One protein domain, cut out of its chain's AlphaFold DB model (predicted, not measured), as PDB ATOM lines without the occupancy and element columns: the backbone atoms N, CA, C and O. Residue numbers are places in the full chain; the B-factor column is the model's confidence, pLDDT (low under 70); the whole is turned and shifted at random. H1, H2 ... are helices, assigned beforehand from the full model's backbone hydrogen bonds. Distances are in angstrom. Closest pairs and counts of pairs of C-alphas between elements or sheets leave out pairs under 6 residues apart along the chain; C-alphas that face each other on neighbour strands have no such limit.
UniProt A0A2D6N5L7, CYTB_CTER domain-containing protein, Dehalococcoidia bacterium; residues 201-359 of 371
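AT A GLANCE: This is residues 201 to 359 of the 371 residues of the protein "CYTB_CTER domain-containing protein" of Dehalococcoidia bacterium (UniProt A0A2D6N5L7). Four long helices, H2, H3, H6 and H7, form an elongated up-and-down bundle, each running against the one before it in the chain, with H7 crossing H3 at an angle and H2 only loosely attached. The short helices H4 and H5 cap one end, H1 crosses H7, and at the end away from H4 and H5 residues 239 to 245 of the link from H2 to H3 stick out. The printed part has 159 residues with seven named helices, H1 to H7 in chain order, and no named strand; the class is all helix. It is compact, with a radius of gyration of the C-alphas of 17.6 A, and spans 54 by 33 by 29 A.

HOW THE PARTS SIT: H3, residues 249 to 280, is the longest helix. H7, residues 328 to 353, touches it at a steep tilt of 40 degrees, the same way; the closest C-alphas, of Gly 251 and Glu 330, are 5.4 A apart. H6, residues 299 to 324, touches H3 with residues 317 to 324 alone, at a shallow tilt of 28 degrees, opposite ways, closest at the C-alphas of Ile 254 and Ile 321, 6.7 A. H6 and H7 touch at a steep tilt of 50 degrees, opposite ways, with the C-alphas of Ile 317 and Tyr 335 closest at 7.4 A. H2, residues 214 to 235, is close to H7 but not clearly touching, with the C-alphas of Ile 232 and Met 332 closest at 7.6 A; H2 and H3 are apart. H1, residues 201 to 211, touches H7 about perpendicular, at 83 degrees, closest at the C-alphas of Asn 204 and Thr 347, 4.6 A. H4, residues 283 to 291, touches H3, with the C-alphas of Glu 277 and Gly 283 closest at 3.7 A. H5, residues 293 to 296, touches H4, closest at the C-alphas of Gly 289 and Ser 296, 4.6 A. Every O i to N i+4 pair is within hydrogen-bond range in H3 and H7, against 5 of 7 in H1, 14 of 18 in H2, 4 of 5 in H4 and 17 of 22 in H6; H5 is too short for such a pair.

IN THESE COORDINATES: H3 measures 46.3 A from C-alpha 249 at (5.586, 218.787, 21.161) to C-alpha 280 at (21.199, 246.063, 55.181). H6 measures 38.0 A, H7 36.5 A and H2 30.3 A, with a kink of 26 degrees in H2 near residue 229. H1 begins at C-alpha 201, (17.724, 214.922, 48.874).

THE WHOLE: The C-alphas of Glu 240 and Pro 293 are the two farthest apart, 55.4 A. The printed part has no cut; the link from H2 to H3, 13 residues, is long, and the other links are tight. Mean pLDDT of the printed part is 86.3; residues 241 to 242, 278 to 286, 288 to 289 and 296 to 297 are under 70.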
ATOM      1  N   TYR A 201      19.148 215.006  49.213       87.00
ATOM      2  CA  TYR A 201      17.724 214.922  48.874       87.00
ATOM      3  C   TYR A 201      16.825 215.858  49.704       87.00
ATOM      4  O   TYR A 201      15.710 216.168  49.286       87.00
ATOM      5  N   PHE A 202      17.313 216.344  50.848       90.25
ATOM      6  CA  PHE A 202      16.668 217.370  51.675       90.25
ATOM      7  C   PHE A 202      17.343 218.741  51.573       90.25
ATOM      8  O   PHE A 202      16.877 219.693  52.197       90.25
ATOM      9  N   MET A 203      18.403 218.880  50.770       89.69
ATOM     10  CA  MET A 203      19.142 220.140  50.663       89.69
ATOM     11  C   MET A 203      18.263 221.274  50.125       89.69
ATOM     12  O   MET A 203      18.349 222.398  50.607       89.69
ATOM     13  N   ASN A 204      17.360 220.974  49.186       91.25
ATOM     14  CA  ASN A 204      16.351 221.927  48.728       91.25
ATOM     15  C   ASN A 204      15.496 222.485  49.881       91.25
ATOM     16  O   ASN A 204      15.275 223.691  49.947       91.25
ATOM     17  N   LEU A 205      15.032 221.618  50.785       89.88
ATOM     18  CA  LEU A 205      14.196 222.021  51.914       89.88
ATOM     19  C   LEU A 205      15.004 222.849  52.914       89.88
ATOM     20  O   LEU A 205      14.501 223.844  53.425       89.88
ATOM     21  N   GLN A 206      16.265 222.486  53.158       90.81
ATOM     22  CA  GLN A 206      17.149 223.280  54.007       90.81
ATOM     23  C   GLN A 206      17.391 224.680  53.442       90.81
ATOM     24  O   GLN A 206      17.360 225.654  54.188       90.81
ATOM     25  N   GLU A 207      17.626 224.786  52.137       90.38
ATOM     26  CA  GLU A 207      17.799 226.077  51.482       90.38
ATOM     27  C   GLU A 207      16.519 226.914  51.604       90.38
ATOM     28  O   GLU A 207      16.580 228.091  51.941       90.38
ATOM     29  N   LEU A 208      15.346 226.295  51.445       87.75
ATOM     30  CA  LEU A 208      14.060 226.957  51.648       87.75
ATOM     31  C   LEU A 208      13.890 227.489  53.086       87.75
ATOM     32  O   LEU A 208      13.409 228.605  53.264       87.75
ATOM     33  N   LEU A 209      14.324 226.724  54.098       87.81
ATOM     34  CA  LEU A 209      14.277 227.102  55.522       87.81
ATOM     35  C   LEU A 209      15.162 228.306  55.880       87.81
ATOM     36  O   LEU A 209      14.976 228.882  56.950       87.81
ATOM     37  N   LEU A 210      16.130 228.668  55.034       85.00
ATOM     38  CA  LEU A 210      16.953 229.859  55.249       85.00
ATOM     39  C   LEU A 210      16.199 231.146  54.882       85.00
ATOM     40  O   LEU A 210      16.440 232.191  55.476       85.00
ATOM     41  N   HIS A 211      15.262 231.050  53.935       81.44
ATOM     42  CA  HIS A 211      14.598 232.198  53.308       81.44
ATOM     43  C   HIS A 211      13.180 232.464  53.834       81.44
ATOM     44  O   HIS A 211      12.551 233.450  53.450       81.44
ATOM     45  N   MET A 212      12.628 231.582  54.673       83.69
ATOM     46  CA  MET A 212      11.280 231.731  55.235       83.69
ATOM     47  C   MET A 212      11.133 231.045  56.593       83.69
ATOM     48  O   MET A 212      12.002 230.285  57.016       83.69
ATOM     49  N   ASP A 213      10.003 231.281  57.265       86.19
ATOM     50  CA  ASP A 213       9.692 230.616  58.530       86.19
ATOM     51  C   ASP A 213       9.761 229.077  58.441       86.19
ATOM     52  O   ASP A 213       9.361 228.446  57.453       86.19
ATOM     53  N   LYS A 214      10.221 228.460  59.535       86.88
ATOM     54  CA  LYS A 214      10.463 227.017  59.635       86.88
ATOM     55  C   LYS A 214       9.187 226.191  59.479       86.88
ATOM     56  O   LYS A 214       9.229 225.111  58.889       86.88
ATOM     57  N   GLY A 215       8.055 226.681  59.988       87.19
ATOM     58  CA  GLY A 215       6.764 226.008  59.853       87.19
ATOM     59  C   GLY A 215       6.235 226.063  58.421       87.19
ATOM     60  O   GLY A 215       5.744 225.056  57.897       87.19
ATOM     61  N   LEU A 216       6.394 227.214  57.760       86.56
ATOM     62  CA  LEU A 216       5.981 227.406  56.370       86.56
ATOM     63  C   LEU A 216       6.779 226.508  55.411       86.56
ATOM     64  O   LEU A 216       6.180 225.719  54.678       86.56
ATOM     65  N   ALA A 217       8.112 226.592  55.450       86.44
ATOM     66  CA  ALA A 217       8.996 225.820  54.572       86.44
ATOM     67  C   ALA A 217       8.992 224.319  54.884       86.44
ATOM     68  O   ALA A 217       9.038 223.500  53.968       86.44
ATOM     69  N   GLY A 218       8.962 223.947  56.166       86.50
ATOM     70  CA  GLY A 218       9.120 222.556  56.588       86.50
ATOM     71  C   GLY A 218       7.839 221.727  56.521       86.50
ATOM     72  O   GLY A 218       7.905 220.535  56.230       86.50
ATOM     73  N   VAL A 219       6.675 222.332  56.784       90.44
ATOM     74  CA  VAL A 219       5.408 221.593  56.923       90.44
ATOM     75  C   VAL A 219       4.396 222.021  55.872       90.44
ATOM     76  O   VAL A 219       3.898 221.178  55.124       90.44
ATOM     77  N   ILE A 220       4.091 223.316  55.783       90.75
ATOM     78  CA  ILE A 220       2.981 223.808  54.956       90.75
ATOM     79  C   ILE A 220       3.271 223.595  53.467       90.75
ATOM     80  O   ILE A 220       2.467 222.969  52.776       90.75
ATOM     81  N   VAL A 221       4.420 224.066  52.972       89.56
ATOM     82  CA  VAL A 221       4.775 223.974  51.546       89.56
ATOM     83  C   VAL A 221       4.860 222.514  51.068       89.56
ATOM     84  O   VAL A 221       4.169 222.184  50.099       89.56
ATOM     85  N   PRO A 222       5.588 221.598  51.742       89.75
ATOM     86  CA  PRO A 222       5.613 220.187  51.357       89.75
ATOM     87  C   PRO A 222       4.230 219.530  51.400       89.75
ATOM     88  O   PRO A 222       3.887 218.778  50.490       89.75
ATOM     89  N   THR A 223       3.404 219.851  52.403       92.62
ATOM     90  CA  THR A 223       2.039 219.308  52.500       92.62
ATOM     91  C   THR A 223       1.176 219.763  51.326       92.62
ATOM     92  O   THR A 223       0.487 218.942  50.722       92.62
ATOM     93  N   ILE A 224       1.245 221.043  50.942       92.31
ATOM     94  CA  ILE A 224       0.531 221.565  49.769       92.31
ATOM     95  C   ILE A 224       0.990 220.846  48.498       92.31
ATOM     96  O   ILE A 224       0.149 220.435  47.701       92.31
ATOM     97  N   ILE A 225       2.299 220.643  48.317       90.44
ATOM     98  CA  ILE A 225       2.847 219.944  47.146       90.44
ATOM     99  C   ILE A 225       2.356 218.494  47.091       90.44
ATOM    100  O   ILE A 225       1.935 218.036  46.030       90.44
ATOM    101  N   LEU A 226       2.356 217.777  48.218       92.81
ATOM    102  CA  LEU A 226       1.852 216.403  48.286       92.81
ATOM    103  C   LEU A 226       0.355 216.328  47.969       92.81
ATOM    104  O   LEU A 226      -0.063 215.452  47.212       92.81
ATOM    105  N   VAL A 227      -0.444 217.262  48.490       94.88
ATOM    106  CA  VAL A 227      -1.877 217.358  48.171       94.88
ATOM    107  C   VAL A 227      -2.084 217.677  46.690       94.88
ATOM    108  O   VAL A 227      -2.916 217.039  46.050       94.88
ATOM    109  N   MET A 228      -1.310 218.601  46.113       90.56
ATOM    110  CA  MET A 228      -1.370 218.905  44.681       90.56
ATOM    111  C   MET A 228      -0.992 217.692  43.824       90.56
ATOM    112  O   MET A 228      -1.678 217.409  42.845       90.56
ATOM    113  N   LEU A 229       0.046 216.942  44.209       92.06
ATOM    114  CA  LEU A 229       0.471 215.725  43.515       92.06
ATOM    115  C   LEU A 229      -0.604 214.629  43.593       92.06
ATOM    116  O   LEU A 229      -0.917 213.997  42.585       92.06
ATOM    117  N   ALA A 230      -1.223 214.449  44.764       93.69
ATOM    118  CA  ALA A 230      -2.348 213.535  44.956       93.69
ATOM    119  C   ALA A 230      -3.621 213.985  44.215       93.69
ATOM    120  O   ALA A 230      -4.450 213.148  43.859       93.69
ATOM    121  N   ALA A 231      -3.770 215.287  43.951       93.75
ATOM    122  CA  ALA A 231      -4.891 215.855  43.208       93.75
ATOM    123  C   ALA A 231      -4.778 215.663  41.682       93.75
ATOM    124  O   ALA A 231      -5.808 215.676  41.006       93.75
ATOM    125  N   ILE A 232      -3.574 215.437  41.129       90.75
ATOM    126  CA  ILE A 232      -3.347 215.250  39.680       90.75
ATOM    127  C   ILE A 232      -4.336 214.267  39.023       90.75
ATOM    128  O   ILE A 232      -4.955 214.667  38.035       90.75
ATOM    129  N   PRO A 233      -4.556 213.030  39.526       89.44
ATOM    130  CA  PRO A 233      -5.485 212.085  38.892       89.44
ATOM    131  C   PRO A 233      -6.952 212.544  38.887       89.44
ATOM    132  O   PRO A 233      -7.736 212.056  38.074       89.44
ATOM    133  N   TYR A 234      -7.338 213.469  39.771       91.50
ATOM    134  CA  TYR A 234      -8.694 214.024  39.819       91.50
ATOM    135  C   TYR A 234      -8.870 215.221  38.876       91.50
ATOM    136  O   TYR A 234      -9.989 215.514  38.461       91.50
ATOM    137  N   ILE A 235      -7.775 215.907  38.532       90.94
ATOM    138  CA  ILE A 235      -7.768 217.072  37.638       90.94
ATOM    139  C   ILE A 235      -7.572 216.632  36.179       90.94
ATOM    140  O   ILE A 235      -8.319 217.063  35.299       90.94
ATOM    141  N   ASP A 236      -6.599 215.756  35.910       87.38
ATOM    142  CA  ASP A 236      -6.354 215.181  34.581       87.38
ATOM    143  C   ASP A 236      -6.938 213.769  34.475       87.38
ATOM    144  O   ASP A 236      -6.247 212.755  34.567       87.38
ATOM    145  N   VAL A 237      -8.249 213.709  34.251       84.38
ATOM    146  CA  VAL A 237      -8.978 212.449  34.028       84.38
ATOM    147  C   VAL A 237      -8.778 211.882  32.617       84.38
ATOM    148  O   VAL A 237      -9.308 210.815  32.286       84.38
ATOM    149  N   ASN A 238      -8.055 212.588  31.742       81.50
ATOM    150  CA  ASN A 238      -7.861 212.139  30.376       81.50
ATOM    151  C   ASN A 238      -6.769 211.064  30.321       81.50
ATOM    152  O   ASN A 238      -5.621 211.296  30.677       81.50
ATOM    153  N   SER A 239      -7.105 209.887  29.798       71.75
ATOM    154  CA  SER A 239      -6.156 208.785  29.581       71.75
ATOM    155  C   SER A 239      -5.558 208.765  28.167       71.75
ATOM    156  O   SER A 239      -4.853 207.827  27.794       71.75
ATOM    157  N   GLU A 240      -5.883 209.742  27.311       70.88
ATOM    158  CA  GLU A 240      -5.227 209.908  26.005       70.88
ATOM    159  C   GLU A 240      -3.735 210.186  26.195       70.88
ATOM    160  O   GLU A 240      -3.367 210.969  27.057       70.88
ATOM    161  N   GLU A 241      -2.869 209.523  25.421       67.19
ATOM    162  CA  GLU A 241      -1.412 209.764  25.406       67.19
ATOM    163  C   GLU A 241      -0.656 209.453  26.719       67.19
ATOM    164  O   GLU A 241       0.478 209.896  26.906       67.19
ATOM    165  N   SER A 242      -1.235 208.643  27.615       69.06
ATOM    166  CA  SER A 242      -0.536 208.131  28.803       69.06
ATOM    167  C   SER A 242       0.707 207.321  28.405       69.06
ATOM    168  O   SER A 242       0.615 206.426  27.564       69.06
ATOM    169  N   GLY A 243       1.857 207.609  29.019       71.81
ATOM    170  CA  GLY A 243       3.122 206.907  28.757       71.81
ATOM    171  C   GLY A 243       3.993 207.524  27.656       71.81
ATOM    172  O   GLY A 243       5.083 207.023  27.394       71.81
ATOM    173  N   ARG A 244       3.560 208.626  27.028       81.56
ATOM    174  CA  ARG A 244       4.416 209.426  26.143       81.56
ATOM    175  C   ARG A 244       5.020 210.593  26.923       81.56
ATOM    176  O   ARG A 244       4.285 211.446  27.422       81.56
ATOM    177  N   TRP A 245       6.350 210.649  27.000       82.81
ATOM    178  CA  TRP A 245       7.069 211.767  27.622       82.81
ATOM    179  C   TRP A 245       6.574 213.112  27.077       82.81
ATOM    180  O   TRP A 245       6.448 213.288  25.866       82.81
ATOM    181  N   PHE A 246       6.256 214.034  27.992       85.25
ATOM    182  CA  PHE A 246       5.734 215.381  27.725       85.25
ATOM    183  C   PHE A 246       4.418 215.459  26.933       85.25
ATOM    184  O   PHE A 246       3.967 216.567  26.653       85.25
ATOM    185  N   THR A 247       3.764 214.322  26.636       82.81
ATOM    186  CA  THR A 247       2.499 214.197  25.879       82.81
ATOM    187  C   THR A 247       2.596 214.700  24.427       82.81
ATOM    188  O   THR A 247       2.526 213.904  23.488       82.81
ATOM    189  N   SER A 248       2.856 215.995  24.231       85.25
ATOM    190  CA  SER A 248       2.870 216.687  22.944       85.25
ATOM    191  C   SER A 248       4.193 217.452  22.702       85.25
ATOM    192  O   SER A 248       4.944 217.743  23.639       85.25
ATOM    193  N   PRO A 249       4.483 217.865  21.452       88.62
ATOM    194  CA  PRO A 249       5.586 218.787  21.161       88.62
ATOM    195  C   PRO A 249       5.439 220.160  21.839       88.62
ATOM    196  O   PRO A 249       6.436 220.846  22.056       88.62
ATOM    197  N   VAL A 250       4.208 220.580  22.158       90.50
ATOM    198  CA  VAL A 250       3.934 221.824  22.893       90.50
ATOM    199  C   VAL A 250       4.321 221.654  24.361       90.50
ATOM    200  O   VAL A 250       5.011 222.516  24.899       90.50
ATOM    201  N   GLY A 251       4.004 220.507  24.968       91.06
ATOM    202  CA  GLY A 251       4.430 220.159  26.325       91.06
ATOM    203  C   GLY A 251       5.952 220.170  26.500       91.06
ATOM    204  O   GLY A 251       6.451 220.690  27.499       91.06
ATOM    205  N   LEU A 252       6.710 219.698  25.502       92.62
ATOM    206  CA  LEU A 252       8.178 219.779  25.524       92.62
ATOM    207  C   LEU A 252       8.676 221.235  25.497       92.62
ATOM    208  O   LEU A 252       9.548 221.601  26.283       92.62
ATOM    209  N   LYS A 253       8.106 222.084  24.630       94.50
ATOM    210  CA  LYS A 253       8.457 223.516  24.572       94.50
ATOM    211  C   LYS A 253       8.156 224.220  25.893       94.50
ATOM    212  O   LYS A 253       9.000 224.962  26.384       94.50
ATOM    213  N   ILE A 254       6.988 223.951  26.477       94.75
ATOM    214  CA  ILE A 254       6.590 224.478  27.788       94.75
ATOM    215  C   ILE A 254       7.592 224.041  28.856       94.75
ATOM    216  O   ILE A 254       8.073 224.883  29.604       94.75
ATOM    217  N   THR A 255       7.963 222.759  28.884       95.38
ATOM    218  CA  THR A 255       8.950 222.227  29.837       95.38
ATOM    219  C   THR A 255      10.268 222.995  29.738       95.38
ATOM    220  O   THR A 255      10.765 223.477  30.747       95.38
ATOM    221  N   ILE A 256      10.809 223.188  28.530       95.75
ATOM    222  CA  ILE A 256      12.072 223.920  28.326       95.75
ATOM    223  C   ILE A 256      11.956 225.374  28.800       95.75
ATOM    224  O   ILE A 256      12.819 225.852  29.538       95.75
ATOM    225  N   VAL A 257      10.887 226.074  28.407       96.56
ATOM    226  CA  VAL A 257      10.659 227.476  28.794       96.56
ATOM    227  C   VAL A 257      10.557 227.611  30.312       96.56
ATOM    228  O   VAL A 257      11.196 228.490  30.889       96.56
ATOM    229  N   ILE A 258       9.807 226.724  30.969       97.12
ATOM    230  CA  ILE A 258       9.646 226.742  32.424       97.12
ATOM    231  C   ILE A 258      10.932 226.350  33.143       97.12
ATOM    232  O   ILE A 258      11.241 226.962  34.162       97.12
ATOM    233  N   SER A 259      11.725 225.417  32.615       97.12
ATOM    234  CA  SER A 259      13.037 225.094  33.183       97.12
ATOM    235  C   SER A 259      13.975 226.298  33.168       97.12
ATOM    236  O   SER A 259      14.592 226.606  34.187       97.12
ATOM    237  N   ILE A 260      14.047 227.027  32.048       97.62
ATOM    238  CA  ILE A 260      14.875 228.236  31.934       97.62
ATOM    239  C   ILE A 260      14.363 229.318  32.889       97.62
ATOM    240  O   ILE A 260      15.128 229.846  33.693       97.62
ATOM    241  N   TYR A 261      13.061 229.606  32.843       96.88
ATOM    242  CA  TYR A 261      12.421 230.591  33.709       96.88
ATOM    243  C   TYR A 261      12.666 230.298  35.194       96.88
ATOM    244  O   TYR A 261      13.143 231.163  35.922       96.88
ATOM    245  N   THR A 262      12.395 229.068  35.629       96.88
ATOM    246  CA  THR A 262      12.520 228.666  37.033       96.88
ATOM    247  C   THR A 262      13.967 228.732  37.491       96.88
ATOM    248  O   THR A 262      14.230 229.200  38.595       96.88
ATOM    249  N   THR A 263      14.915 228.322  36.646       96.56
ATOM    250  CA  THR A 263      16.345 228.413  36.965       96.56
ATOM    251  C   THR A 263      16.772 229.862  37.173       96.56
ATOM    252  O   THR A 263      17.409 230.170  38.182       96.56
ATOM    253  N   ILE A 264      16.382 230.761  36.264       96.62
ATOM    254  CA  ILE A 264      16.724 232.187  36.343       96.62
ATOM    255  C   ILE A 264      16.078 232.825  37.574       96.62
ATOM    256  O   ILE A 264      16.763 233.491  38.343       96.62
ATOM    257  N   VAL A 265      14.780 232.601  37.786       95.50
ATOM    258  CA  VAL A 265      14.035 233.193  38.905       95.50
ATOM    259  C   VAL A 265      14.541 232.681  40.246       95.50
ATOM    260  O   VAL A 265      14.811 233.486  41.127       95.50
ATOM    261  N   THR A 266      14.701 231.367  40.404       94.12
ATOM    262  CA  THR A 266      15.148 230.771  41.674       94.12
ATOM    263  C   THR A 266      16.561 231.236  42.016       94.12
ATOM    264  O   THR A 266      16.803 231.681  43.135       94.12
ATOM    265  N   SER A 267      17.479 231.224  41.043       93.12
ATOM    266  CA  SER A 267      18.844 231.726  41.255       93.12
ATOM    267  C   SER A 267      18.855 233.231  41.535       93.12
ATOM    268  O   SER A 267      19.589 233.691  42.403       93.12
ATOM    269  N   GLY A 268      18.014 233.998  40.834       93.31
ATOM    270  CA  GLY A 268      17.873 235.438  41.026       93.31
ATOM    271  C   GLY A 268      17.298 235.806  42.394       93.31
ATOM    272  O   GLY A 268      17.773 236.760  42.997       93.31
ATOM    273  N   LEU A 269      16.333 235.041  42.911       90.69
ATOM    274  CA  LEU A 269      15.772 235.232  44.251       90.69
ATOM    275  C   LEU A 269      16.807 234.968  45.342       90.69
ATOM    276  O   LEU A 269      16.954 235.791  46.240       90.69
ATOM    277  N   VAL A 270      17.557 233.868  45.235       90.06
ATOM    278  CA  VAL A 270      18.627 233.556  46.196       90.06
ATOM    279  C   VAL A 270      19.738 234.606  46.141       90.06
ATOM    280  O   VAL A 270      20.209 235.069  47.178       90.06
ATOM    281  N   ALA A 271      20.144 235.021  44.938       88.94
ATOM    282  CA  ALA A 271      21.143 236.072  44.775       88.94
ATOM    283  C   ALA A 271      20.648 237.410  45.344       88.94
ATOM    284  O   ALA A 271      21.387 238.076  46.064       88.94
ATOM    285  N   PHE A 272      19.399 237.790  45.066       87.44
ATOM    286  CA  PHE A 272      18.790 239.005  45.601       87.44
ATOM    287  C   PHE A 272      18.778 239.005  47.129       87.44
ATOM    288  O   PHE A 272      19.207 239.990  47.721       87.44
ATOM    289  N   ASP A 273      18.356 237.908  47.756       82.81
ATOM    290  CA  ASP A 273      18.351 237.794  49.215       82.81
ATOM    291  C   ASP A 273      19.760 237.992  49.801       82.81
ATOM    292  O   ASP A 273      19.962 238.873  50.640       82.81
ATOM    293  N   SER A 274      20.771 237.318  49.233       79.44
ATOM    294  CA  SER A 274      22.169 237.475  49.666       79.44
ATOM    295  C   SER A 274      22.719 238.900  49.489       79.44
ATOM    296  O   SER A 274      23.483 239.391  50.322       79.44
ATOM    297  N   LEU A 275      22.313 239.604  48.426       79.38
ATOM    298  CA  LEU A 275      22.728 240.985  48.163       79.38
ATOM    299  C   LEU A 275      22.067 241.969  49.135       79.38
ATOM    300  O   LEU A 275      22.712 242.904  49.614       79.38
ATOM    301  N   VAL A 276      20.783 241.769  49.435       76.62
ATOM    302  CA  VAL A 276      20.038 242.608  50.383       76.62
ATOM    303  C   VAL A 276      20.536 242.389  51.813       76.62
ATOM    304  O   VAL A 276      20.593 243.342  52.599       76.62
ATOM    305  N   GLU A 277      20.944 241.163  52.144       71.12
ATOM    306  CA  GLU A 277      21.564 240.828  53.424       71.12
ATOM    307  C   GLU A 277      22.898 241.558  53.623       71.12
ATOM    308  O   GLU A 277      23.061 242.232  54.643       71.12
ATOM    309  N   PHE A 278      23.774 241.558  52.612       57.44
ATOM    310  CA  PHE A 278      25.033 242.315  52.625       57.44
ATOM    311  C   PHE A 278      24.823 243.840  52.717       57.44
ATOM    312  O   PHE A 278      25.598 244.542  53.362       57.44
ATOM    313  N   GLY A 279      23.764 244.370  52.094       60.38
ATOM    314  CA  GLY A 279      23.483 245.810  52.074       60.38
ATOM    315  C   GLY A 279      22.837 246.368  53.350       60.38
ATOM    316  O   GLY A 279      23.049 247.534  53.677       60.38
ATOM    317  N   THR A 280      22.049 245.563  54.076       61.53
ATOM    318  CA  THR A 280      21.199 246.063  55.181       61.53
ATOM    319  C   THR A 280      21.474 245.401  56.536       61.53
ATOM    320  O   THR A 280      20.812 245.734  57.521       61.53
ATOM    321  N   ASN A 281      22.416 244.450  56.611       59.88
ATOM    322  CA  ASN A 281      22.772 243.668  57.811       59.88
ATOM    323  C   ASN A 281      21.583 242.957  58.506       59.88
ATOM    324  O   ASN A 281      21.703 242.528  59.653       59.88
ATOM    325  N   ARG A 282      20.416 242.869  57.845       60.72
ATOM    326  CA  ARG A 282      19.181 242.195  58.309       60.72
ATOM    327  C   ARG A 282      18.312 241.666  57.150       60.72
ATOM    328  O   ARG A 282      17.104 241.514  57.326       60.72
ATOM    329  N   GLY A 283      18.876 241.465  55.956       68.38
ATOM    330  CA  GLY A 283      18.143 240.945  54.788       68.38
ATOM    331  C   GLY A 283      16.877 241.734  54.424       68.38
ATOM    332  O   GLY A 283      16.778 242.943  54.668       68.38
ATOM    333  N   VAL A 284      15.879 241.035  53.872       66.62
ATOM    334  CA  VAL A 284      14.555 241.588  53.508       66.62
ATOM    335  C   VAL A 284      13.891 242.314  54.684       66.62
ATOM    336  O   VAL A 284      13.235 243.336  54.490       66.62
ATOM    337  N   ARG A 285      14.117 241.863  55.925       67.69
ATOM    338  CA  ARG A 285      13.619 242.520  57.144       67.69
ATOM    339  C   ARG A 285      14.228 243.910  57.351       67.69
ATOM    340  O   ARG A 285      13.529 244.828  57.784       67.69
ATOM    341  N   GLY A 286      15.510 244.074  57.030       68.50
ATOM    342  CA  GLY A 286      16.201 245.363  57.035       68.50
ATOM    343  C   GLY A 286      15.630 246.318  55.991       68.50
ATOM    344  O   GLY A 286      15.295 247.451  56.332       68.50
ATOM    345  N   LEU A 287      15.448 245.836  54.758       71.62
ATOM    346  CA  LEU A 287      14.846 246.608  53.665       71.62
ATOM    347  C   LEU A 287      13.403 247.031  53.992       71.62
ATOM    348  O   LEU A 287      13.000 248.155  53.723       71.62
ATOM    349  N   MET A 288      12.617 246.157  54.618       69.69
ATOM    350  CA  MET A 288      11.249 246.484  55.025       69.69
ATOM    351  C   MET A 288      11.215 247.565  56.120       69.69
ATOM    352  O   MET A 288      10.326 248.416  56.134       69.69
ATOM    353  N   GLY A 289      12.195 247.543  57.032       69.94
ATOM    354  CA  GLY A 289      12.311 248.496  58.135       69.94
ATOM    355  C   GLY A 289      12.711 249.907  57.721       69.94
ATOM    356  O   GLY A 289      12.368 250.848  58.432       69.94
ATOM    357  N   THR A 290      13.376 250.074  56.572       72.50
ATOM    358  CA  THR A 290      13.642 251.407  56.007       72.50
ATOM    359  C   THR A 290      12.392 252.027  55.378       72.50
ATOM    360  O   THR A 290      12.277 253.249  55.361       72.50
ATOM    361  N   ILE A 291      11.437 251.207  54.914       75.12
ATOM    362  CA  ILE A 291      10.158 251.666  54.348       75.12
ATOM    363  C   ILE A 291       9.161 252.017  55.462       75.12
ATOM    364  O   ILE A 291       8.564 253.091  55.433       75.12
ATOM    365  N   HIS A 292       8.960 251.128  56.445       71.56
ATOM    366  CA  HIS A 292       8.126 251.415  57.617       71.56
ATOM    367  C   HIS A 292       8.483 250.508  58.818       71.56
ATOM    368  O   HIS A 292       8.566 249.288  58.654       71.56
ATOM    369  N   PRO A 293       8.606 251.033  60.056       72.75
ATOM    370  CA  PRO A 293       9.025 250.245  61.223       72.75
ATOM    371  C   PRO A 293       8.143 249.018  61.522       72.75
ATOM    372  O   PRO A 293       8.663 247.960  61.881       72.75
ATOM    373  N   SER A 294       6.823 249.109  61.311       73.38
ATOM    374  CA  SER A 294       5.891 247.984  61.535       73.38
ATOM    375  C   SER A 294       6.022 246.850  60.514       73.38
ATOM    376  O   SER A 294       5.591 245.736  60.780       73.38
ATOM    377  N   LEU A 295       6.632 247.114  59.357       70.25
ATOM    378  CA  LEU A 295       6.850 246.121  58.307       70.25
ATOM    379  C   LEU A 295       8.060 245.220  58.611       70.25
ATOM    380  O   LEU A 295       8.185 244.140  58.044       70.25
ATOM    381  N   SER A 296       8.929 245.642  59.538       66.38
ATOM    382  CA  SER A 296      10.127 244.902  59.963       66.38
ATOM    383  C   SER A 296       9.914 243.956  61.149       66.38
ATOM    384  O   SER A 296      10.852 243.270  61.566       66.38
ATOM    385  N   THR A 297       8.712 243.925  61.728       68.69
ATOM    386  CA  THR A 297       8.396 243.129  62.923       68.69
ATOM    387  C   THR A 297       7.169 242.244  62.690       68.69
ATOM    388  O   THR A 297       6.258 242.595  61.947       68.69
ATOM    389  N   GLY A 298       7.158 241.064  63.316       73.69
ATOM    390  CA  GLY A 298       6.055 240.102  63.227       73.69
ATOM    391  C   GLY A 298       6.093 239.202  61.985       73.69
ATOM    392  O   GLY A 298       7.141 238.978  61.391       73.69
ATOM    393  N   MET A 299       4.926 238.681  61.596       76.88
ATOM    394  CA  MET A 299       4.772 237.660  60.543       76.88
ATOM    395  C   MET A 299       4.990 238.179  59.108       76.88
ATOM    396  O   MET A 299       5.013 237.394  58.160       76.88
ATOM    397  N   MET A 300       5.111 239.496  58.921       75.94
ATOM    398  CA  MET A 300       5.199 240.122  57.598       75.94
ATOM    399  C   MET A 300       6.446 239.683  56.808       75.94
ATOM    400  O   MET A 300       6.272 239.100  55.736       75.94
ATOM    401  N   PRO A 301       7.682 239.897  57.303       74.69
ATOM    402  CA  PRO A 301       8.887 239.509  56.570       74.69
ATOM    403  C   PRO A 301       9.118 237.993  56.552       74.69
ATOM    404  O   PRO A 301       9.708 237.490  55.605       74.69
ATOM    405  N   GLU A 302       8.649 237.264  57.567       74.75
ATOM    406  CA  GLU A 302       8.977 235.840  57.748       74.75
ATOM    407  C   GLU A 302       7.976 234.889  57.069       74.75
ATOM    408  O   GLU A 302       8.347 233.783  56.672       74.75
ATOM    409  N   VAL A 303       6.714 235.310  56.896       83.62
ATOM    410  CA  VAL A 303       5.647 234.467  56.327       83.62
ATOM    411  C   VAL A 303       5.000 235.126  55.116       83.62
ATOM    412  O   VAL A 303       4.953 234.529  54.042       83.62
ATOM    413  N   ILE A 304       4.496 236.354  55.259       85.50
ATOM    414  CA  ILE A 304       3.635 236.970  54.236       85.50
ATOM    415  C   ILE A 304       4.429 237.299  52.972       85.50
ATOM    416  O   ILE A 304       3.996 236.941  51.879       85.50
ATOM    417  N   VAL A 305       5.595 237.933  53.105       85.56
ATOM    418  CA  VAL A 305       6.424 238.309  51.952       85.56
ATOM    419  C   VAL A 305       6.896 237.079  51.163       85.56
ATOM    420  O   VAL A 305       6.591 237.026  49.968       85.56
ATOM    421  N   PRO A 306       7.527 236.050  51.773       85.25
ATOM    422  CA  PRO A 306       7.912 234.835  51.049       85.25
ATOM    423  C   PRO A 306       6.720 234.122  50.399       85.25
ATOM    424  O   PRO A 306       6.807 233.676  49.254       85.25
ATOM    425  N   THR A 307       5.576 234.069  51.089       87.50
ATOM    426  CA  THR A 307       4.356 233.439  50.563       87.50
ATOM    427  C   THR A 307       3.824 234.182  49.338       87.50
ATOM    428  O   THR A 307       3.538 233.560  48.315       87.50
ATOM    429  N   LEU A 308       3.717 235.513  49.402       90.19
ATOM    430  CA  LEU A 308       3.269 236.326  48.270       90.19
ATOM    431  C   LEU A 308       4.222 236.204  47.082       90.19
ATOM    432  O   LEU A 308       3.763 236.027  45.957       90.19
ATOM    433  N   ILE A 309       5.533 236.236  47.330       90.06
ATOM    434  CA  ILE A 309       6.560 236.027  46.306       90.06
ATOM    435  C   ILE A 309       6.355 234.673  45.614       90.06
ATOM    436  O   ILE A 309       6.286 234.615  44.385       90.06
ATOM    437  N   MET A 310       6.174 233.597  46.382       89.75
ATOM    438  CA  MET A 310       5.936 232.258  45.842       89.75
ATOM    439  C   MET A 310       4.681 232.211  44.958       89.75
ATOM    440  O   MET A 310       4.732 231.678  43.848       89.75
ATOM    441  N   PHE A 311       3.572 232.821  45.392       91.69
ATOM    442  CA  PHE A 311       2.353 232.899  44.583       91.69
ATOM    443  C   PHE A 311       2.523 233.753  43.322       91.69
ATOM    444  O   PHE A 311       2.010 233.376  42.270       91.69
ATOM    445  N   VAL A 312       3.260 234.866  43.388       94.62
ATOM    446  CA  VAL A 312       3.534 235.730  42.228       94.62
ATOM    447  C   VAL A 312       4.321 234.970  41.162       94.62
ATOM    448  O   VAL A 312       3.928 234.979  39.994       94.62
ATOM    449  N   PHE A 313       5.388 234.265  41.542       93.31
ATOM    450  CA  PHE A 313       6.181 233.486  40.588       93.31
ATOM    451  C   PHE A 313       5.428 232.241  40.087       93.31
ATOM    452  O   PHE A 313       5.479 231.929  38.897       93.31
ATOM    453  N   ALA A 314       4.618 231.591  40.930       92.31
ATOM    454  CA  ALA A 314       3.725 230.519  40.489       92.31
ATOM    455  C   ALA A 314       2.646 231.016  39.504       92.31
ATOM    456  O   ALA A 314       2.306 230.323  38.542       92.31
ATOM    457  N   TYR A 315       2.113 232.223  39.689       95.00
ATOM    458  CA  TYR A 315       1.165 232.829  38.753       95.00
ATOM    459  C   TYR A 315       1.846 233.288  37.455       95.00
ATOM    460  O   TYR A 315       1.281 233.171  36.366       95.00
ATOM    461  N   ALA A 316       3.093 233.749  37.534       95.19
ATOM    462  CA  ALA A 316       3.878 234.106  36.360       95.19
ATOM    463  C   ALA A 316       4.142 232.900  35.440       95.19
ATOM    464  O   ALA A 316       4.121 233.079  34.223       95.19
ATOM    465  N   ILE A 317       4.264 231.671  35.971       95.00
ATOM    466  CA  ILE A 317       4.269 230.441  35.150       95.00
ATOM    467  C   ILE A 317       3.026 230.398  34.254       95.00
ATOM    468  O   ILE A 317       3.155 230.243  33.040       95.00
ATOM    469  N   TRP A 318       1.831 230.602  34.822       94.50
ATOM    470  CA  TRP A 318       0.581 230.623  34.055       94.50
ATOM    471  C   TRP A 318       0.588 231.711  32.971       94.50
ATOM    472  O   TRP A 318       0.205 231.468  31.824       94.50
ATOM    473  N   PHE A 319       1.095 232.902  33.298       95.81
ATOM    474  CA  PHE A 319       1.204 234.000  32.339       95.81
ATOM    475  C   PHE A 319       2.179 233.706  31.188       95.81
ATOM    476  O   PHE A 319       1.929 234.114  30.055       95.81
ATOM    477  N   ILE A 320       3.268 232.981  31.454       94.94
ATOM    478  CA  ILE A 320       4.270 232.596  30.450       94.94
ATOM    479  C   ILE A 320       3.740 231.502  29.522       94.94
ATOM    480  O   ILE A 320       4.025 231.531  28.326       94.94
ATOM    481  N   ILE A 321       2.951 230.556  30.041       95.19
ATOM    482  CA  ILE A 321       2.398 229.452  29.238       95.19
ATOM    483  C   ILE A 321       1.126 229.836  28.476       95.19
ATOM    484  O   ILE A 321       0.811 229.196  27.472       95.19
ATOM    485  N   ARG A 322       0.427 230.916  28.864       93.38
ATOM    486  CA  ARG A 322      -0.820 231.354  28.206       93.38
ATOM    487  C   ARG A 322      -0.750 231.514  26.672       93.38
ATOM    488  O   ARG A 322      -1.743 231.159  26.035       93.38
ATOM    489  N   PRO A 323       0.341 231.992  26.022       93.19
ATOM    490  CA  PRO A 323       0.340 232.160  24.570       93.19
ATOM    491  C   PRO A 323       0.424 230.818  23.827       93.19
ATOM    492  O   PRO A 323       0.048 230.749  22.660       93.19
ATOM    493  N   PHE A 324       0.851 229.743  24.500       90.62
ATOM    494  CA  PHE A 324       0.932 228.399  23.925       90.62
ATOM    495  C   PHE A 324      -0.414 227.658  23.924       90.62
ATOM    496  O   PHE A 324      -0.490 226.576  23.350       90.62
ATOM    497  N   LYS A 325      -1.468 228.241  24.523       92.44
ATOM    498  CA  LYS A 325      -2.811 227.642  24.673       92.44
ATOM    499  C   LYS A 325      -2.749 226.193  25.203       92.44
ATOM    500  O   LYS A 325      -3.204 225.279  24.514       92.44
ATOM    501  N   PRO A 326      -2.166 225.979  26.398       90.81
ATOM    502  CA  PRO A 326      -1.910 224.645  26.919       90.81
ATOM    503  C   PRO A 326      -3.199 223.923  27.316       90.81
ATOM    504  O   PRO A 326      -4.174 224.527  27.766       90.81
ATOM    505  N   THR A 327      -3.170 222.601  27.206       91.44
ATOM    506  CA  THR A 327      -4.150 221.709  27.836       91.44
ATOM    507  C   THR A 327      -3.933 221.635  29.352       91.44
ATOM    508  O   THR A 327      -2.861 221.969  29.853       91.44
ATOM    509  N   ILE A 328      -4.926 221.143  30.105       89.50
ATOM    510  CA  ILE A 328      -4.823 220.977  31.571       89.50
ATOM    511  C   ILE A 328      -3.585 220.150  31.949       89.50
ATOM    512  O   ILE A 328      -2.849 220.524  32.859       89.50
ATOM    513  N   ARG A 329      -3.298 219.078  31.202       90.06
ATOM    514  CA  ARG A 329      -2.102 218.260  31.415       90.06
ATOM    515  C   ARG A 329      -0.810 219.049  31.236       90.06
ATOM    516  O   ARG A 329       0.096 218.924  32.047       90.06
ATOM    517  N   GLU A 330      -0.712 219.862  30.190       91.31
ATOM    518  CA  GLU A 330       0.479 220.680  29.936       91.31
ATOM    519  C   GLU A 330       0.668 221.758  31.010       91.31
ATOM    520  O   GLU A 330       1.803 222.054  31.374       91.31
ATOM    521  N   VAL A 331      -0.424 222.284  31.577       92.69
ATOM    522  CA  VAL A 331      -0.372 223.155  32.762       92.69
ATOM    523  C   VAL A 331       0.176 222.391  33.972       92.69
ATOM    524  O   VAL A 331       1.068 222.895  34.651       92.69
ATOM    525  N   MET A 332      -0.288 221.163  34.226       91.38
ATOM    526  CA  MET A 332       0.243 220.328  35.315       91.38
ATOM    527  C   MET A 332       1.729 220.000  35.110       91.38
ATOM    528  O   MET A 332       2.516 220.118  36.046       91.38
ATOM    529  N   ILE A 333       2.135 219.660  33.880       92.12
ATOM    530  CA  ILE A 333       3.544 219.441  33.517       92.12
ATOM    531  C   ILE A 333       4.361 220.710  33.770       92.12
ATOM    532  O   ILE A 333       5.459 220.608  34.309       92.12
ATOM    533  N   ALA A 334       3.845 221.895  33.430       94.81
ATOM    534  CA  ALA A 334       4.524 223.164  33.676       94.81
ATOM    535  C   ALA A 334       4.803 223.376  35.172       94.81
ATOM    536  O   ALA A 334       5.951 223.585  35.554       94.81
ATOM    537  N   TYR A 335       3.782 223.260  36.024       94.38
ATOM    538  CA  TYR A 335       3.945 223.430  37.472       94.38
ATOM    539  C   TYR A 335       4.847 222.362  38.095       94.38
ATOM    540  O   TYR A 335       5.722 222.691  38.892       94.38
ATOM    541  N   PHE A 336       4.690 221.099  37.693       93.38
ATOM    542  CA  PHE A 336       5.551 220.016  38.159       93.38
ATOM    543  C   PHE A 336       7.011 220.222  37.732       93.38
ATOM    544  O   PHE A 336       7.922 220.047  38.534       93.38
ATOM    545  N   THR A 337       7.239 220.664  36.493       94.94
ATOM    546  CA  THR A 337       8.581 221.005  35.995       94.94
ATOM    547  C   THR A 337       9.175 222.157  36.793       94.94
ATOM    548  O   THR A 337      10.320 222.061  37.221       94.94
ATOM    549  N   GLY A 338       8.405 223.220  37.046       95.00
ATOM    550  CA  GLY A 338       8.847 224.329  37.892       95.00
ATOM    551  C   GLY A 338       9.250 223.853  39.289       95.00
ATOM    552  O   GLY A 338      10.330 224.183  39.766       95.00
ATOM    553  N   PHE A 339       8.450 222.992  39.914       93.00
ATOM    554  CA  PHE A 339       8.797 222.399  41.204       93.00
ATOM    555  C   PHE A 339      10.105 221.587  41.152       93.00
ATOM    556  O   PHE A 339      11.009 221.833  41.948       93.00
ATOM    557  N   VAL A 340      10.245 220.662  40.196       94.12
ATOM    558  CA  VAL A 340      11.442 219.811  40.067       94.12
ATOM    559  C   VAL A 340      12.694 220.640  39.774       94.12
ATOM    560  O   VAL A 340      13.748 220.394  40.353       94.12
ATOM    561  N   ILE A 341      12.599 221.643  38.903       96.38
ATOM    562  CA  ILE A 341      13.741 222.491  38.553       96.38
ATOM    563  C   ILE A 341      14.139 223.385  39.725       96.38
ATOM    564  O   ILE A 341      15.327 223.479  40.022       96.38
ATOM    565  N   ALA A 342      13.180 223.976  40.443       94.00
ATOM    566  CA  ALA A 342      13.472 224.701  41.680       94.00
ATOM    567  C   ALA A 342      14.148 223.781  42.710       94.00
ATOM    568  O   ALA A 342      15.132 224.172  43.339       94.00
ATOM    569  N   TRP A 343      13.681 222.533  42.824       92.50
ATOM    570  CA  TRP A 343      14.292 221.525  43.686       92.50
ATOM    571  C   TRP A 343      15.753 221.246  43.320       92.50
ATOM    572  O   TRP A 343      16.624 221.288  44.193       92.50
ATOM    573  N   VAL A 344      16.051 221.037  42.035       94.62
ATOM    574  CA  VAL A 344      17.419 220.797  41.549       94.62
ATOM    575  C   VAL A 344      18.314 222.015  41.784       94.62
ATOM    576  O   VAL A 344      19.425 221.866  42.287       94.62
ATOM    577  N   VAL A 345      17.837 223.218  41.459       95.12
ATOM    578  CA  VAL A 345      18.615 224.462  41.585       95.12
ATOM    579  C   VAL A 345      18.960 224.749  43.042       95.12
ATOM    580  O   VAL A 345      20.122 224.990  43.358       95.12
ATOM    581  N   LEU A 346      17.990 224.656  43.952       93.38
ATOM    582  CA  LEU A 346      18.233 224.866  45.382       93.38
ATOM    583  C   LEU A 346      19.127 223.770  45.975       93.38
ATOM    584  O   LEU A 346      19.976 224.057  46.813       93.38
ATOM    585  N   THR A 347      19.003 222.526  45.501       93.06
ATOM    586  CA  THR A 347      19.921 221.442  45.886       93.06
ATOM    587  C   THR A 347      21.350 221.744  45.441       93.06
ATOM    588  O   THR A 347      22.285 221.571  46.223       93.06
ATOM    589  N   PHE A 348      21.542 222.243  44.217       93.06
ATOM    590  CA  PHE A 348      22.855 222.656  43.722       93.06
ATOM    591  C   PHE A 348      23.440 223.815  44.541       93.06
ATOM    592  O   PHE A 348      24.577 223.726  44.997       93.06
ATOM    593  N   ILE A 349      22.654 224.864  44.798       91.44
ATOM    594  CA  ILE A 349      23.074 226.008  45.622       91.44
ATOM    595  C   ILE A 349      23.473 225.540  47.028       91.44
ATOM    596  O   ILE A 349      24.571 225.838  47.500       91.44
ATOM    597  N   GLY A 350      22.627 224.747  47.682       89.19
ATOM    598  CA  GLY A 350      22.900 224.262  49.031       89.19
ATOM    599  C   GLY A 350      24.136 223.357  49.116       89.19
ATOM    600  O   GLY A 350      24.954 223.466  50.036       89.19
ATOM    601  N   THR A 351      24.322 222.473  48.137       88.00
ATOM    602  CA  THR A 351      25.469 221.555  48.129       88.00
ATOM    603  C   THR A 351      26.774 222.273  47.785       88.00
ATOM    604  O   THR A 351      27.734 222.157  48.553       88.00
ATOM    605  N   ALA A 352      26.801 223.036  46.689       88.62
ATOM    606  CA  ALA A 352      28.024 223.564  46.089       88.62
ATOM    607  C   ALA A 352      28.360 225.016  46.456       88.62
ATOM    608  O   ALA A 352      29.522 225.386  46.345       88.62
ATOM    609  N   MET A 353      27.391 225.845  46.865       89.88
ATOM    610  CA  MET A 353      27.603 227.292  47.068       89.88
ATOM    611  C   MET A 353      27.493 227.740  48.530       89.88
ATOM    612  O   MET A 353      28.012 228.793  48.887       89.88
ATOM    613  N   ARG A 354      26.844 226.961  49.406       88.25
ATOM    614  CA  ARG A 354      26.730 227.309  50.834       88.25
ATOM    615  C   ARG A 354      28.012 226.972  51.605       88.25
ATOM    616  O   ARG A 354      28.450 225.818  51.601       88.25
ATOM    617  N   GLY A 355      28.588 227.969  52.274       85.31
ATOM    618  CA  GLY A 355      29.797 227.871  53.101       85.31
ATOM    619  C   GLY A 355      29.515 227.867  54.611       85.31
ATOM    620  O   GLY A 355      28.415 227.484  55.028       85.31
ATOM    621  N   PRO A 356      30.496 228.262  55.447       83.69
ATOM    622  CA  PRO A 356      30.300 228.472  56.882       83.69
ATOM    623  C   PRO A 356      29.109 229.397  57.158       83.69
ATOM    624  O   PRO A 356      28.825 230.295  56.369       83.69
ATOM    625  N   ASN A 357      28.382 229.151  58.250       82.00
ATOM    626  CA  ASN A 357      27.158 229.878  58.623       82.00
ATOM    627  C   ASN A 357      26.038 229.848  57.570       82.00
ATOM    628  O   ASN A 357      25.102 230.635  57.659       82.00
ATOM    629  N   MET A 358      26.109 228.942  56.587       82.88
ATOM    630  CA  MET A 358      25.217 228.932  55.424       82.88
ATOM    631  C   MET A 358      25.296 230.219  54.591       82.88
ATOM    632  O   MET A 358      24.361 230.531  53.864       82.88
ATOM    633  N   GLU A 359      26.406 230.952  54.626       85.00
ATOM    634  CA  GLU A 359      26.629 232.095  53.735       85.00
ATOM    635  C   GLU A 359      26.834 231.637  52.282       85.00
ATOM    636  O   GLU A 359      27.253 230.504  52.014       85.00
TER     637      GLU A 359